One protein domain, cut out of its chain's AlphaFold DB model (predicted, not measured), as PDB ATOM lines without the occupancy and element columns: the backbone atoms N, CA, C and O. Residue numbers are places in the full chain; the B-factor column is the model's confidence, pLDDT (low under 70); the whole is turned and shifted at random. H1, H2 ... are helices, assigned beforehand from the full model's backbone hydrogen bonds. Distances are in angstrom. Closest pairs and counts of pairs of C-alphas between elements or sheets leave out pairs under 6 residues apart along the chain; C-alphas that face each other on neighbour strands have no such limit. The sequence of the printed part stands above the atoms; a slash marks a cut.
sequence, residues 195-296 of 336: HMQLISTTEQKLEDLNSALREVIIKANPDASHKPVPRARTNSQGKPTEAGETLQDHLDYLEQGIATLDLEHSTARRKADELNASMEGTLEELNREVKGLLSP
ATOM      1  N   HIS A 195      52.950  -2.565   4.618       68.81
ATOM      2  CA  HIS A 195      53.779  -1.772   3.709       68.81
ATOM      3  C   HIS A 195      53.650  -2.242   2.251       68.81
ATOM      4  O   HIS A 195      53.536  -1.428   1.339       68.81
ATOM      5  N   MET A 196      53.604  -3.557   2.017       70.94
ATOM      6  CA  MET A 196      53.393  -4.129   0.682       70.94
ATOM      7  C   MET A 196      51.985  -3.842   0.139       70.94
ATOM      8  O   MET A 196      51.824  -3.573  -1.051       70.94
ATOM      9  N   GLN A 197      50.967  -3.863   1.003       79.19
ATOM     10  CA  GLN A 197      49.608  -3.453   0.650       79.19
ATOM     11  C   GLN A 197      49.559  -1.967   0.307       79.19
ATOM     12  O   GLN A 197      48.999  -1.616  -0.727       79.19
ATOM     13  N   LEU A 198      50.195  -1.110   1.106       80.19
ATOM     14  CA  LEU A 198      50.246   0.324   0.854       80.19
ATOM     15  C   LEU A 198      50.875   0.625  -0.514       80.19
ATOM     16  O   LEU A 198      50.255   1.320  -1.315       80.19
ATOM     17  N   ILE A 199      52.027   0.021  -0.828       79.38
ATOM     18  CA  ILE A 199      52.688   0.179  -2.135       79.38
ATOM     19  C   ILE A 199      51.761  -0.275  -3.267       79.38
ATOM     20  O   ILE A 199      51.581   0.444  -4.247       79.38
ATOM     21  N   SER A 200      51.094  -1.421  -3.107       75.25
ATOM     22  CA  SER A 200      50.153  -1.913  -4.116       75.25
ATOM     23  C   SER A 200      48.951  -0.974  -4.297       75.25
ATOM     24  O   SER A 200      48.483  -0.798  -5.418       75.25
ATOM     25  N   THR A 201      48.451  -0.350  -3.223       81.62
ATOM     26  CA  THR A 201      47.371   0.646  -3.323       81.62
ATOM     27  C   THR A 201      47.833   1.946  -3.972       81.62
ATOM     28  O   THR A 201      47.050   2.573  -4.683       81.62
ATOM     29  N   THR A 202      49.089   2.356  -3.765       81.38
ATOM     30  CA  THR A 202      49.643   3.550  -4.413       81.38
ATOM     31  C   THR A 202      49.907   3.313  -5.894       81.38
ATOM     32  O   THR A 202      49.583   4.180  -6.695       81.38
ATOM     33  N   GLU A 203      50.397   2.129  -6.274       79.50
ATOM     34  CA  GLU A 203      50.564   1.739  -7.679       79.50
ATOM     35  C   GLU A 203      49.222   1.711  -8.412       79.50
ATOM     36  O   GLU A 203      49.102   2.300  -9.481       79.50
ATOM     37  N   GLN A 204      48.184   1.127  -7.801       82.31
ATOM     38  CA  GLN A 204      46.844   1.104  -8.392       82.31
ATOM     39  C   GLN A 204      46.287   2.519  -8.604       82.31
ATOM     40  O   GLN A 204      45.774   2.833  -9.674       82.31
ATOM     41  N   LYS A 205      46.419   3.399  -7.603       84.38
ATOM     42  CA  LYS A 205      45.978   4.797  -7.728       84.38
ATOM     43  C   LYS A 205      46.746   5.551  -8.813       84.38
ATOM     44  O   LYS A 205      46.158   6.383  -9.497       84.38
ATOM     45  N   LEU A 206      48.042   5.280  -8.969       82.81
ATOM     46  CA  LEU A 206      48.853   5.865 -10.037       82.81
ATOM     47  C   LEU A 206      48.446   5.337 -11.413       82.81
ATOM     48  O   LEU A 206      48.428   6.104 -12.368       82.81
ATOM     49  N   GLU A 207      48.070   4.066 -11.531       83.44
ATOM     50  CA  GLU A 207      47.519   3.513 -12.771       83.44
ATOM     51  C   GLU A 207      46.185   4.178 -13.151       83.44
ATOM     52  O   GLU A 207      46.004   4.584 -14.304       83.44
ATOM     53  N   ASP A 208      45.286   4.371 -12.183       84.75
ATOM     54  CA  ASP A 208      43.999   5.043 -12.396       84.75
ATOM     55  C   ASP A 208      44.196   6.515 -12.806       84.75
ATOM     56  O   ASP A 208      43.585   6.990 -13.770       84.75
ATOM     57  N   LEU A 209      45.097   7.234 -12.125       85.12
ATOM     58  CA  LEU A 209      45.452   8.618 -12.460       85.12
ATOM     59  C   LEU A 209      46.109   8.725 -13.838       85.12
ATOM     60  O   LEU A 209      45.743   9.601 -14.620       85.12
ATOM     61  N   ASN A 210      47.031   7.822 -14.171       85.56
ATOM     62  CA  ASN A 210      47.687   7.808 -15.478       85.56
ATOM     63  C   ASN A 210      46.695   7.499 -16.601       85.56
ATOM     64  O   ASN A 210      46.803   8.069 -17.690       85.56
ATOM     65  N   SER A 211      45.710   6.638 -16.335       86.50
ATOM     66  CA  SER A 211      44.616   6.351 -17.264       86.50
ATOM     67  C   SER A 211      43.750   7.589 -17.491       86.50
ATOM     68  O   SER A 211      43.512   7.963 -18.637       86.50
ATOM     69  N   ALA A 212      43.358   8.289 -16.421       86.62
ATOM     70  CA  ALA A 212      42.601   9.537 -16.524       86.62
ATOM     71  C   ALA A 212      43.382  10.643 -17.257       86.62
ATOM     72  O   ALA A 212      42.826  11.323 -18.119       86.62
ATOM     73  N   LEU A 213      44.681  10.795 -16.973       83.12
ATOM     74  CA  LEU A 213      45.549  11.752 -17.663       83.12
ATOM     75  C   LEU A 213      45.628  11.445 -19.162       83.12
ATOM     76  O   LEU A 213      45.509  12.352 -19.984       83.12
ATOM     77  N   ARG A 214      45.767  10.167 -19.531       84.75
ATOM     78  CA  ARG A 214      45.774   9.748 -20.934       84.75
ATOM     79  C   ARG A 214      44.473  10.111 -21.647       84.75
ATOM     80  O   ARG A 214      44.533  10.594 -22.772       84.75
ATOM     81  N   GLU A 215      43.322   9.920 -21.009       87.38
ATOM     82  CA  GLU A 215      42.024  10.312 -21.577       87.38
ATOM     83  C   GLU A 215      41.932  11.825 -21.814       87.38
ATOM     84  O   GLU A 215      41.464  12.270 -22.863       87.38
ATOM     85  N   VAL A 216      42.436  12.634 -20.876       85.00
ATOM     86  CA  VAL A 216      42.488  14.095 -21.035       85.00
ATOM     87  C   VAL A 216      43.407  14.489 -22.193       85.00
ATOM     88  O   VAL A 216      43.022  15.328 -23.008       85.00
ATOM     89  N   ILE A 217      44.578  13.859 -22.312       81.69
ATOM     90  CA  ILE A 217      45.520  14.104 -23.412       81.69
ATOM     91  C   ILE A 217      44.909  13.693 -24.760       81.69
ATOM     92  O   ILE A 217      44.999  14.458 -25.714       81.69
ATOM     93  N   ILE A 218      44.233  12.541 -24.846       84.38
ATOM     94  CA  ILE A 218      43.533  12.098 -26.066       84.38
ATOM     95  C   ILE A 218      42.441  13.089 -26.457       84.38
ATOM     96  O   ILE A 218      42.298  13.427 -27.630       84.38
ATOM     97  N   LYS A 219      41.670  13.576 -25.484       82.56
ATOM     98  CA  LYS A 219      40.616  14.560 -25.736       82.56
ATOM     99  C   LYS A 219      41.184  15.901 -26.207       82.56
ATOM    100  O   LYS A 219      40.551  16.567 -27.021       82.56
ATOM    101  N   ALA A 220      42.342  16.299 -25.686       77.19
ATOM    102  CA  ALA A 220      43.030  17.520 -26.093       77.19
ATOM    103  C   ALA A 220      43.702  17.380 -27.470       77.19
ATOM    104  O   ALA A 220      43.689  18.331 -28.249       77.19
ATOM    105  N   ASN A 221      44.251  16.203 -27.782       77.81
ATOM    106  CA  ASN A 221      44.924  15.906 -29.040       77.81
ATOM    107  C   ASN A 221      44.604  14.467 -29.521       77.81
ATOM    108  O   ASN A 221      45.314  13.517 -29.159       77.81
ATOM    109  N   PRO A 222      43.546  14.295 -30.341       75.81
ATOM    110  CA  PRO A 222      43.117  12.981 -30.824       75.81
ATOM    111  C   PRO A 222      44.043  12.392 -31.899       75.81
ATOM    112  O   PRO A 222      44.013  11.183 -32.123       75.81
ATOM    113  N   ASP A 223      44.873  13.218 -32.540       73.19
ATOM    114  CA  ASP A 223      45.707  12.819 -33.679       73.19
ATOM    115  C   ASP A 223      47.124  12.382 -33.262       73.19
ATOM    116  O   ASP A 223      47.880  11.826 -34.064       73.19
ATOM    117  N   ALA A 224      47.507  12.615 -32.002       71.94
ATOM    118  CA  ALA A 224      48.825  12.264 -31.489       71.94
ATOM    119  C   ALA A 224      48.946  10.778 -31.096       71.94
ATOM    120  O   ALA A 224      48.064  10.172 -30.486       71.94
ATOM    121  N   SER A 225      50.097  10.182 -31.428       71.56
ATOM    122  CA  SER A 225      50.449   8.815 -31.033       71.56
ATOM    123  C   SER A 225      50.872   8.783 -29.562       71.56
ATOM    124  O   SER A 225      51.979   9.187 -29.208       71.56
ATOM    125  N   HIS A 226      49.974   8.306 -28.699       71.62
ATOM    126  CA  HIS A 226      50.181   8.286 -27.248       71.62
ATOM    127  C   HIS A 226      50.838   6.993 -26.769       71.62
ATOM    128  O   HIS A 226      50.440   5.894 -27.168       71.62
ATOM    129  N   LYS A 227      51.802   7.119 -25.851       75.94
ATOM    130  CA  LYS A 227      52.437   5.968 -25.195       75.94
ATOM    131  C   LYS A 227      51.403   5.168 -24.380       75.94
ATOM    132  O   LYS A 227      50.437   5.746 -23.872       75.94
ATOM    133  N   PRO A 228      51.565   3.839 -24.267       74.94
ATOM    134  CA  PRO A 228      50.704   3.026 -23.417       74.94
ATOM    135  C   PRO A 228      50.927   3.369 -21.937       74.94
ATOM    136  O   PRO A 228      52.052   3.650 -21.527       74.94
ATOM    137  N   VAL A 229      49.847   3.327 -21.151       77.50
ATOM    138  CA  VAL A 229      49.894   3.548 -19.699       77.50
ATOM    139  C   VAL A 229      50.705   2.420 -19.047       77.50
ATOM    140  O   VAL A 229      50.421   1.249 -19.330       77.50
ATOM    141  N   PRO A 230      51.696   2.734 -18.192       73.25
ATOM    142  CA  PRO A 230      52.365   1.736 -17.365       73.25
ATOM    143  C   PRO A 230      51.343   1.025 -16.473       73.25
ATOM    144  O   PRO A 230      50.471   1.677 -15.902       73.25
ATOM    145  N   ARG A 231      51.427  -0.301 -16.371       73.69
ATOM    146  CA  ARG A 231      50.518  -1.103 -15.542       73.69
ATOM    147  C   ARG A 231      51.197  -1.515 -14.250       73.69
ATOM    148  O   ARG A 231      52.384  -1.862 -14.270       73.69
ATOM    149  N   ALA A 232      50.427  -1.569 -13.163       64.69
ATOM    150  CA  ALA A 232      50.935  -2.022 -11.880       64.69
ATOM    151  C   ALA A 232      51.581  -3.412 -12.016       64.69
ATOM    152  O   ALA A 232      51.020  -4.334 -12.618       64.69
ATOM    153  N   ARG A 233      52.779  -3.565 -11.435       63.62
ATOM    154  CA  ARG A 233      53.565  -4.813 -11.407       63.62
ATOM    155  C   ARG A 233      54.081  -5.314 -12.750       63.62
ATOM    156  O   ARG A 233      54.543  -6.452 -12.811       63.62
ATOM    157  N   THR A 234      54.052  -4.518 -13.812       60.09
ATOM    158  CA  THR A 234      54.752  -4.862 -15.057       60.09
ATOM    159  C   THR A 234      55.732  -3.772 -15.433       60.09
ATOM    160  O   THR A 234      55.347  -2.612 -15.510       60.09
ATOM    161  N   ASN A 235      56.983  -4.138 -15.702       60.38
ATOM    162  CA  ASN A 235      57.950  -3.181 -16.228       60.38
ATOM    163  C   ASN A 235      57.568  -2.733 -17.649       60.38
ATOM    164  O   ASN A 235      56.718  -3.338 -18.310       60.38
ATOM    165  N   SER A 236      58.271  -1.727 -18.163       59.31
ATOM    166  CA  SER A 236      58.206  -1.264 -19.561       59.31
ATOM    167  C   SER A 236      58.341  -2.360 -20.645       59.31
ATOM    168  O   SER A 236      58.022  -2.108 -21.806       59.31
ATOM    169  N   GLN A 237      58.754  -3.587 -20.293       59.00
ATOM    170  CA  GLN A 237      58.823  -4.765 -21.174       59.00
ATOM    171  C   GLN A 237      57.692  -5.794 -20.952       59.00
ATOM    172  O   GLN A 237      57.715  -6.870 -21.553       59.00
ATOM    173  N   GLY A 238      56.714  -5.503 -20.091       60.06
ATOM    174  CA  GLY A 238      55.583  -6.383 -19.780       60.06
ATOM    175  C   GLY A 238      55.915  -7.559 -18.854       60.06
ATOM    176  O   GLY A 238      55.109  -8.484 -18.738       60.06
ATOM    177  N   LYS A 239      57.084  -7.568 -18.202       62.66
ATOM    178  CA  LYS A 239      57.462  -8.625 -17.251       62.66
ATOM    179  C   LYS A 239      56.970  -8.306 -15.838       62.66
ATOM    180  O   LYS A 239      57.069  -7.153 -15.421       62.66
ATOM    181  N   PRO A 240      56.505  -9.319 -15.081       57.00
ATOM    182  CA  PRO A 240      56.090  -9.134 -13.700       57.00
ATOM    183  C   PRO A 240      57.279  -8.668 -12.854       57.00
ATOM    184  O   PRO A 240      58.330  -9.305 -12.864       57.00
ATOM    185  N   THR A 241      57.110  -7.541 -12.173       63.12
ATOM    186  CA  THR A 241      58.157  -6.846 -11.411       63.12
ATOM    187  C   THR A 241      57.709  -6.670  -9.956       63.12
ATOM    188  O   THR A 241      56.506  -6.713  -9.673       63.12
ATOM    189  N   GLU A 242      58.656  -6.550  -9.023       62.91
ATOM    190  CA  GLU A 242      58.350  -6.374  -7.600       62.91
ATOM    191  C   GLU A 242      57.647  -5.033  -7.331       62.91
ATOM    192  O   GLU A 242      57.867  -4.036  -8.022       62.91
ATOM    193  N   ALA A 243      56.778  -5.024  -6.315       60.84
ATOM    194  CA  ALA A 243      56.035  -3.836  -5.909       60.84
ATOM    195  C   ALA A 243      57.011  -2.717  -5.506       60.84
ATOM    196  O   ALA A 243      57.828  -2.894  -4.602       60.84
ATOM    197  N   GLY A 244      56.909  -1.570  -6.171       65.00
ATOM    198  CA  GLY A 244      57.750  -0.391  -5.982       65.00
ATOM    199  C   GLY A 244      58.667  -0.078  -7.164       65.00
ATOM    200  O   GLY A 244      58.974   1.091  -7.383       65.00
ATOM    201  N   GLU A 245      59.063  -1.065  -7.969       71.06
ATOM    202  CA  GLU A 245      59.970  -0.839  -9.110       71.06
ATOM    203  C   GLU A 245      59.250  -0.144 -10.280       71.06
ATOM    204  O   GLU A 245      59.842   0.653 -11.001       71.06
ATOM    205  N   THR A 246      57.935  -0.355 -10.407       74.06
ATOM    206  CA  THR A 246      57.091   0.297 -11.422       74.06
ATOM    207  C   THR A 246      56.701   1.735 -11.075       74.06
ATOM    208  O   THR A 246      56.208   2.456 -11.939       74.06
ATOM    209  N   LEU A 247      56.924   2.190  -9.833       75.69
ATOM    210  CA  LEU A 247      56.565   3.551  -9.411       75.69
ATOM    211  C   LEU A 247      57.333   4.618 -10.192       75.69
ATOM    212  O   LEU A 247      56.752   5.644 -10.538       75.69
ATOM    213  N   GLN A 248      58.607   4.368 -10.498       80.75
ATOM    214  CA  GLN A 248      59.406   5.302 -11.286       80.75
ATOM    215  C   GLN A 248      58.833   5.453 -12.702       80.75
ATOM    216  O   GLN A 248      58.616   6.573 -13.147       80.75
ATOM    217  N   ASP A 249      58.474   4.343 -13.356       80.25
ATOM    218  CA  ASP A 249      57.836   4.360 -14.680       80.25
ATOM    219  C   ASP A 249      56.492   5.122 -14.655       80.25
ATOM    220  O   ASP A 249      56.168   5.860 -15.589       80.25
ATOM    221  N   HIS A 250      55.705   4.980 -13.577       80.62
ATOM    222  CA  HIS A 250      54.462   5.738 -13.390       80.62
ATOM    223  C   HIS A 250      54.704   7.246 -13.236       80.62
ATOM    224  O   HIS A 250      53.945   8.027 -13.813       80.62
ATOM    225  N   LEU A 251      55.731   7.651 -12.481       82.88
ATOM    226  CA  LEU A 251      56.093   9.057 -12.271       82.88
ATOM    227  C   LEU A 251      56.653   9.696 -13.545       82.88
ATOM    228  O   LEU A 251      56.216  10.783 -13.917       82.88
ATOM    229  N   ASP A 252      57.534   8.997 -14.259       84.12
ATOM    230  CA  ASP A 252      58.095   9.468 -15.529       84.12
ATOM    231  C   ASP A 252      56.990   9.643 -16.591       84.12
ATOM    232  O   ASP A 252      57.022  10.580 -17.395       84.12
ATOM    233  N   TYR A 253      55.980   8.761 -16.595       86.62
ATOM    234  CA  TYR A 253      54.804   8.897 -17.460       86.62
ATOM    235  C   TYR A 253      53.942  10.108 -17.079       86.62
ATOM    236  O   TYR A 253      53.482  10.824 -17.969       86.62
ATOM    237  N   LEU A 254      53.736  10.361 -15.781       85.50
ATOM    238  CA  LEU A 254      53.023  11.552 -15.303       85.50
ATOM    239  C   LEU A 254      53.738  12.834 -15.714       85.50
ATOM    240  O   LEU A 254      53.095  13.740 -16.237       85.50
ATOM    241  N   GLU A 255      55.052  12.901 -15.518       85.56
ATOM    242  CA  GLU A 255      55.853  14.071 -15.876       85.56
ATOM    243  C   GLU A 255      55.753  14.369 -17.377       85.56
ATOM    244  O   GLU A 255      55.441  15.494 -17.777       85.56
ATOM    245  N   GLN A 256      55.922  13.342 -18.216       86.44
ATOM    246  CA  GLN A 256      55.775  13.475 -19.667       86.44
ATOM    247  C   GLN A 256      54.350  13.884 -20.060       86.44
ATOM    248  O   GLN A 256      54.181  14.748 -20.919       86.44
ATOM    249  N   GLY A 257      53.334  13.293 -19.427       86.31
ATOM    250  CA  GLY A 257      51.929  13.579 -19.703       86.31
ATOM    251  C   GLY A 257      51.525  15.009 -19.336       86.31
ATOM    252  O   GLY A 257      50.872  15.687 -20.131       86.31
ATOM    253  N   ILE A 258      51.961  15.502 -18.176       86.75
ATOM    254  CA  ILE A 258      51.724  16.885 -17.740       86.75
ATOM    255  C   ILE A 258      52.423  17.864 -18.688       86.75
ATOM    256  O   ILE A 258      51.784  18.799 -19.163       86.75
ATOM    257  N   ALA A 259      53.683  17.611 -19.054       85.81
ATOM    258  CA  ALA A 259      54.409  18.461 -19.998       85.81
ATOM    259  C   ALA A 259      53.714  18.539 -21.371       85.81
ATOM    260  O   ALA A 259      53.618  19.619 -21.960       85.81
ATOM    261  N   THR A 260      53.187  17.416 -21.877       85.12
ATOM    262  CA  THR A 260      52.386  17.425 -23.110       85.12
ATOM    263  C   THR A 260      51.075  18.184 -22.950       85.12
ATOM    264  O   THR A 260      50.698  18.928 -23.852       85.12
ATOM    265  N   LEU A 261      50.397  18.051 -21.808       84.19
ATOM    266  CA  LEU A 261      49.138  18.744 -21.559       84.19
ATOM    267  C   LEU A 261      49.333  20.261 -21.476       84.19
ATOM    268  O   LEU A 261      48.553  20.996 -22.072       84.19
ATOM    269  N   ASP A 262      50.377  20.729 -20.793       84.31
ATOM    270  CA  ASP A 262      50.696  22.156 -20.696       84.31
ATOM    271  C   ASP A 262      51.015  22.751 -22.067       84.31
ATOM    272  O   ASP A 262      50.541  23.841 -22.410       84.31
ATOM    273  N   LEU A 263      51.774  22.015 -22.885       87.06
ATOM    274  CA  LEU A 263      52.059  22.422 -24.253       87.06
ATOM    275  C   LEU A 263      50.761  22.559 -25.057       87.06
ATOM    276  O   LEU A 263      50.516  23.627 -25.617       87.06
ATOM    277  N   GLU A 264      49.909  21.536 -25.067       84.31
ATOM    278  CA  GLU A 264      48.645  21.562 -25.813       84.31
ATOM    279  C   GLU A 264      47.655  22.597 -25.271       84.31
ATOM    280  O   GLU A 264      46.952  23.268 -26.025       84.31
ATOM    281  N   HIS A 265      47.613  22.803 -23.957       86.44
ATOM    282  CA  HIS A 265      46.764  23.830 -23.370       86.44
ATOM    283  C   HIS A 265      47.244  25.232 -23.762       86.44
ATOM    284  O   HIS A 265      46.432  26.100 -24.094       86.44
ATOM    285  N   SER A 266      48.561  25.451 -23.805       84.50
ATOM    286  CA  SER A 266      49.137  26.717 -24.261       84.50
ATOM    287  C   SER A 266      48.878  26.978 -25.750       84.50
ATOM    288  O   SER A 266      48.583  28.115 -26.126       84.50
ATOM    289  N   THR A 267      48.925  25.950 -26.606       85.81
ATOM    290  CA  THR A 267      48.629  26.089 -28.040       85.81
ATOM    291  C   THR A 267      47.138  26.316 -28.272       85.81
ATOM    292  O   THR A 267      46.780  27.195 -29.056       85.81
ATOM    293  N   ALA A 268      46.264  25.594 -27.566       83.44
ATOM    294  CA  ALA A 268      44.818  25.790 -27.618       83.44
ATOM    295  C   ALA A 268      44.426  27.198 -27.157       83.44
ATOM    296  O   ALA A 268      43.618  27.854 -27.812       83.44
ATOM    297  N   ARG A 269      45.047  27.696 -26.081       86.25
ATOM    298  CA  ARG A 269      44.825  29.059 -25.589       86.25
ATOM    299  C   ARG A 269      45.267  30.109 -26.603       86.25
ATOM    300  O   ARG A 269      44.488  30.998 -26.906       86.25
ATOM    301  N   ARG A 270      46.447  29.952 -27.212       86.50
ATOM    302  CA  ARG A 270      46.904  30.845 -28.294       86.50
ATOM    303  C   ARG A 270      45.955  30.847 -29.490       86.50
ATOM    304  O   ARG A 270      45.652  31.913 -30.004       86.50
ATOM    305  N   LYS A 271      45.460  29.677 -29.910       87.62
ATOM    306  CA  LYS A 271      44.467  29.573 -30.994       87.62
ATOM    307  C   LYS A 271      43.150  30.259 -30.627       87.62
ATOM    308  O   LYS A 271      42.543  30.894 -31.480       87.62
ATOM    309  N   ALA A 272      42.706  30.131 -29.377       85.81
ATOM    310  CA  ALA A 272      41.512  30.816 -28.891       85.81
ATOM    311  C   ALA A 272      41.706  32.339 -28.878       85.81
ATOM    312  O   ALA A 272      40.830  33.058 -29.349       85.81
ATOM    313  N   ASP A 273      42.861  32.817 -28.411       86.38
ATOM    314  CA  ASP A 273      43.208  34.240 -28.407       86.38
ATOM    315  C   ASP A 273      43.309  34.795 -29.840       86.38
ATOM    316  O   ASP A 273      42.786  35.870 -30.119       86.38
ATOM    317  N   GLU A 274      43.908  34.048 -30.772       90.19
ATOM    318  CA  GLU A 274      43.997  34.415 -32.192       90.19
ATOM    319  C   GLU A 274      42.618  34.464 -32.858       90.19
ATOM    320  O   GLU A 274      42.305  35.413 -33.577       90.19
ATOM    321  N   LEU A 275      41.760  33.478 -32.588       90.62
ATOM    322  CA  LEU A 275      40.387  33.468 -33.087       90.62
ATOM    323  C   LEU A 275      39.568  34.622 -32.496       90.62
ATOM    324  O   LEU A 275      38.780  35.237 -33.211       90.62
ATOM    325  N   ASN A 276      39.781  34.951 -31.223       85.88
ATOM    326  CA  ASN A 276      39.121  36.077 -30.574       85.88
ATOM    327  C   ASN A 276      39.602  37.422 -31.139       85.88
ATOM    328  O   ASN A 276      38.774  38.272 -31.444       85.88
ATOM    329  N   ALA A 277      40.908  37.589 -31.362       89.62
ATOM    330  CA  ALA A 277      41.471  38.778 -32.000       89.62
ATOM    331  C   ALA A 277      40.990  38.932 -33.454       89.62
ATOM    332  O   ALA A 277      40.659  40.032 -33.890       89.62
ATOM    333  N   SER A 278      40.895  37.824 -34.197       92.31
ATOM    334  CA  SER A 278      40.306  37.803 -35.541       92.31
ATOM    335  C   SER A 278      38.838  38.240 -35.509       92.31
ATOM    336  O   SER A 278      38.429  39.114 -36.273       92.31
ATOM    337  N   MET A 279      38.052  37.701 -34.574       88.88
ATOM    338  CA  MET A 279      36.653  38.081 -34.387       88.88
ATOM    339  C   MET A 279      36.507  39.558 -33.994       88.88
ATOM    340  O   MET A 279      35.676  40.253 -34.574       88.88
ATOM    341  N   GLU A 280      37.330  40.062 -33.075       87.88
ATOM    342  CA  GLU A 280      37.360  41.479 -32.691       87.88
ATOM    343  C   GLU A 280      37.667  42.372 -33.900       87.88
ATOM    344  O   GLU A 280      36.911  43.302 -34.170       87.88
ATOM    345  N   GLY A 281      38.659  42.013 -34.721       89.31
ATOM    346  CA  GLY A 281      38.957  42.725 -35.966       89.31
ATOM    347  C   GLY A 281      37.782  42.742 -36.953       89.31
ATOM    348  O   GLY A 281      37.488  43.780 -37.546       89.31
ATOM    349  N   THR A 282      37.049  41.629 -37.103       91.38
ATOM    350  CA  THR A 282      35.835  41.612 -37.944       91.38
ATOM    351  C   THR A 282      34.714  42.483 -37.376       91.38
ATOM    352  O   THR A 282      34.004  43.136 -38.140       91.38
ATOM    353  N   LEU A 283      34.567  42.537 -36.050       88.94
ATOM    354  CA  LEU A 283      33.582  43.392 -35.390       88.94
ATOM    355  C   LEU A 283      33.933  44.871 -35.554       88.94
ATOM    356  O   LEU A 283      33.043  45.676 -35.818       88.94
ATOM    357  N   GLU A 284      35.210  45.230 -35.440       89.06
ATOM    358  CA  GLU A 284      35.687  46.590 -35.694       89.06
ATOM    359  C   GLU A 284      35.442  47.023 -37.142       89.06
ATOM    360  O   GLU A 284      34.992  48.147 -37.378       89.06
ATOM    361  N   GLU A 285      35.688  46.135 -38.109       92.06
ATOM    362  CA  GLU A 285      35.450  46.417 -39.527       92.06
ATOM    363  C   GLU A 285      33.959  46.631 -39.816       92.06
ATOM    364  O   GLU A 285      33.584  47.647 -40.403       92.06
ATOM    365  N   LEU A 286      33.092  45.738 -39.324       91.19
ATOM    366  CA  LEU A 286      31.639  45.888 -39.451       91.19
ATOM    367  C   LEU A 286      31.144  47.175 -38.790       91.19
ATOM    368  O   LEU A 286      30.301  47.882 -39.341       91.19
ATOM    369  N   ASN A 287      31.678  47.512 -37.617       86.06
ATOM    370  CA  ASN A 287      31.318  48.742 -36.925       86.06
ATOM    371  C   ASN A 287      31.738  49.982 -37.739       86.06
ATOM    372  O   ASN A 287      30.982  50.952 -37.843       86.06
ATOM    373  N   ARG A 288      32.905  49.939 -38.397       88.12
ATOM    374  CA  ARG A 288      33.368  51.006 -39.295       88.12
ATOM    375  C   ARG A 288      32.468  51.146 -40.527       88.12
ATOM    376  O   ARG A 288      32.139  52.274 -40.899       88.12
ATOM    377  N   GLU A 289      32.033  50.038 -41.122       91.00
ATOM    378  CA  GLU A 289      31.107  50.031 -42.262       91.00
ATOM    379  C   GLU A 289      29.736  50.608 -41.879       91.00
ATOM    380  O   GLU A 289      29.235  51.524 -42.538       91.00
ATOM    381  N   VAL A 290      29.167  50.159 -40.756       87.00
ATOM    382  CA  VAL A 290      27.905  50.685 -40.210       87.00
ATOM    383  C   VAL A 290      28.013  52.185 -39.934       87.00
ATOM    384  O   VAL A 290      27.119  52.945 -40.309       87.00
ATOM    385  N   LYS A 291      29.126  52.650 -39.355       79.69
ATOM    386  CA  LYS A 291      29.385  54.084 -39.152       79.69
ATOM    387  C   LYS A 291      29.422  54.841 -40.479       79.69
ATOM    388  O   LYS A 291      28.823  55.910 -40.573       79.69
ATOM    389  N   GLY A 292      30.065  54.292 -41.509       84.38
ATOM    390  CA  GLY A 292      30.092  54.882 -42.850       84.38
ATOM    391  C   GLY A 292      28.695  55.074 -43.448       84.38
ATOM    392  O   GLY A 292      28.423  56.111 -44.052       84.38
ATOM    393  N   LEU A 293      27.791  54.120 -43.212       85.00
ATOM    394  CA  LEU A 293      26.396  54.189 -43.661       85.00
ATOM    395  C   LEU A 293      25.531  55.145 -42.824       85.00
ATOM    396  O   LEU A 293      24.591  55.735 -43.353       85.00
ATOM    397  N   LEU A 294      25.830  55.310 -41.531       77.06
ATOM    398  CA  LEU A 294      25.057  56.150 -40.605       77.06
ATOM    399  C   LEU A 294      25.524  57.611 -40.550       77.06
ATOM    400  O   LEU A 294      24.719  58.499 -40.263       77.06
ATOM    401  N   SER A 295      26.800  57.880 -40.842       74.12
ATOM    402  CA  SER A 295      27.394  59.222 -40.795       74.12
ATOM    403  C   SER A 295      26.675  60.278 -41.657       74.12
ATOM    404  O   SER A 295      26.641  61.432 -41.230       74.12
ATOM    405  N   PRO A 296      26.081  59.951 -42.825       73.12
ATOM    406  CA  PRO A 296      25.277  60.902 -43.599       73.12
ATOM    407  C   PRO A 296      23.931  61.259 -42.946       73.12
ATOM    408  O   PRO A 296      23.350  62.290 -43.280       73.12
TER     409      PRO A 296
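Overview. This is residues 195 to 296 of the 336 residues of the protein "Uds1 domain-containing protein" of Monilinia fructicola (UniProt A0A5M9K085). Two helices run side by side and the same way over part of their length, and the second, H2, runs on far beyond the first as a long arm. The 25-residue link between them, residues 221 to 245, folds back from the end of H1 toward its beginning, where H2 starts. The printed part has 102 residues with two named helices, H1 then H2, and no named strand; the class is all helix. It is extended, with a radius of gyration of the C-alphas of 23.7 A, and spans 83 by 25 by 15 A, the arm of H2 making much of the length.

Along the chain. H1 is residues 195 to 220, 37.1 A from first to last C-alpha, and begins with C-alpha 195 at (53.779, -1.772, 3.709). C-alpha 220 is at (43.030, 17.520, -26.093). H2 is residues 246 to 294, 70.7 A long, from C-alpha 246 at (57.091, 0.297, -11.422) to C-alpha 294 at (25.057, 56.150, -40.605).

Arrangement. H1 and H2 touch, with 17 pairs of C-alphas within 8 A. Their closest C-alphas are those of Ile 217 and Leu 261, 6.2 A apart. They run the same way at a shallow tilt of 27 degrees. H2 touches H1 with residues 246 to 265 alone. Residues 269 to 296, of which 269 to 294 belong to H2, stand free. In H1 and H2 every O i to N i+4 pair is within hydrogen-bond range.

Size, cuts and confidence. The C-alphas of Met 196 and Pro 296, the two farthest apart, are 83.5 A apart. Without the stretch that stands free, the body has 74 residues and spans 42 by 22 by 15 A. The printed part has no cut, and the link from H1 to H2 is long. The mean pLDDT of the printed part is 80.0; residue 195 and residues 232 to 244 are under 70.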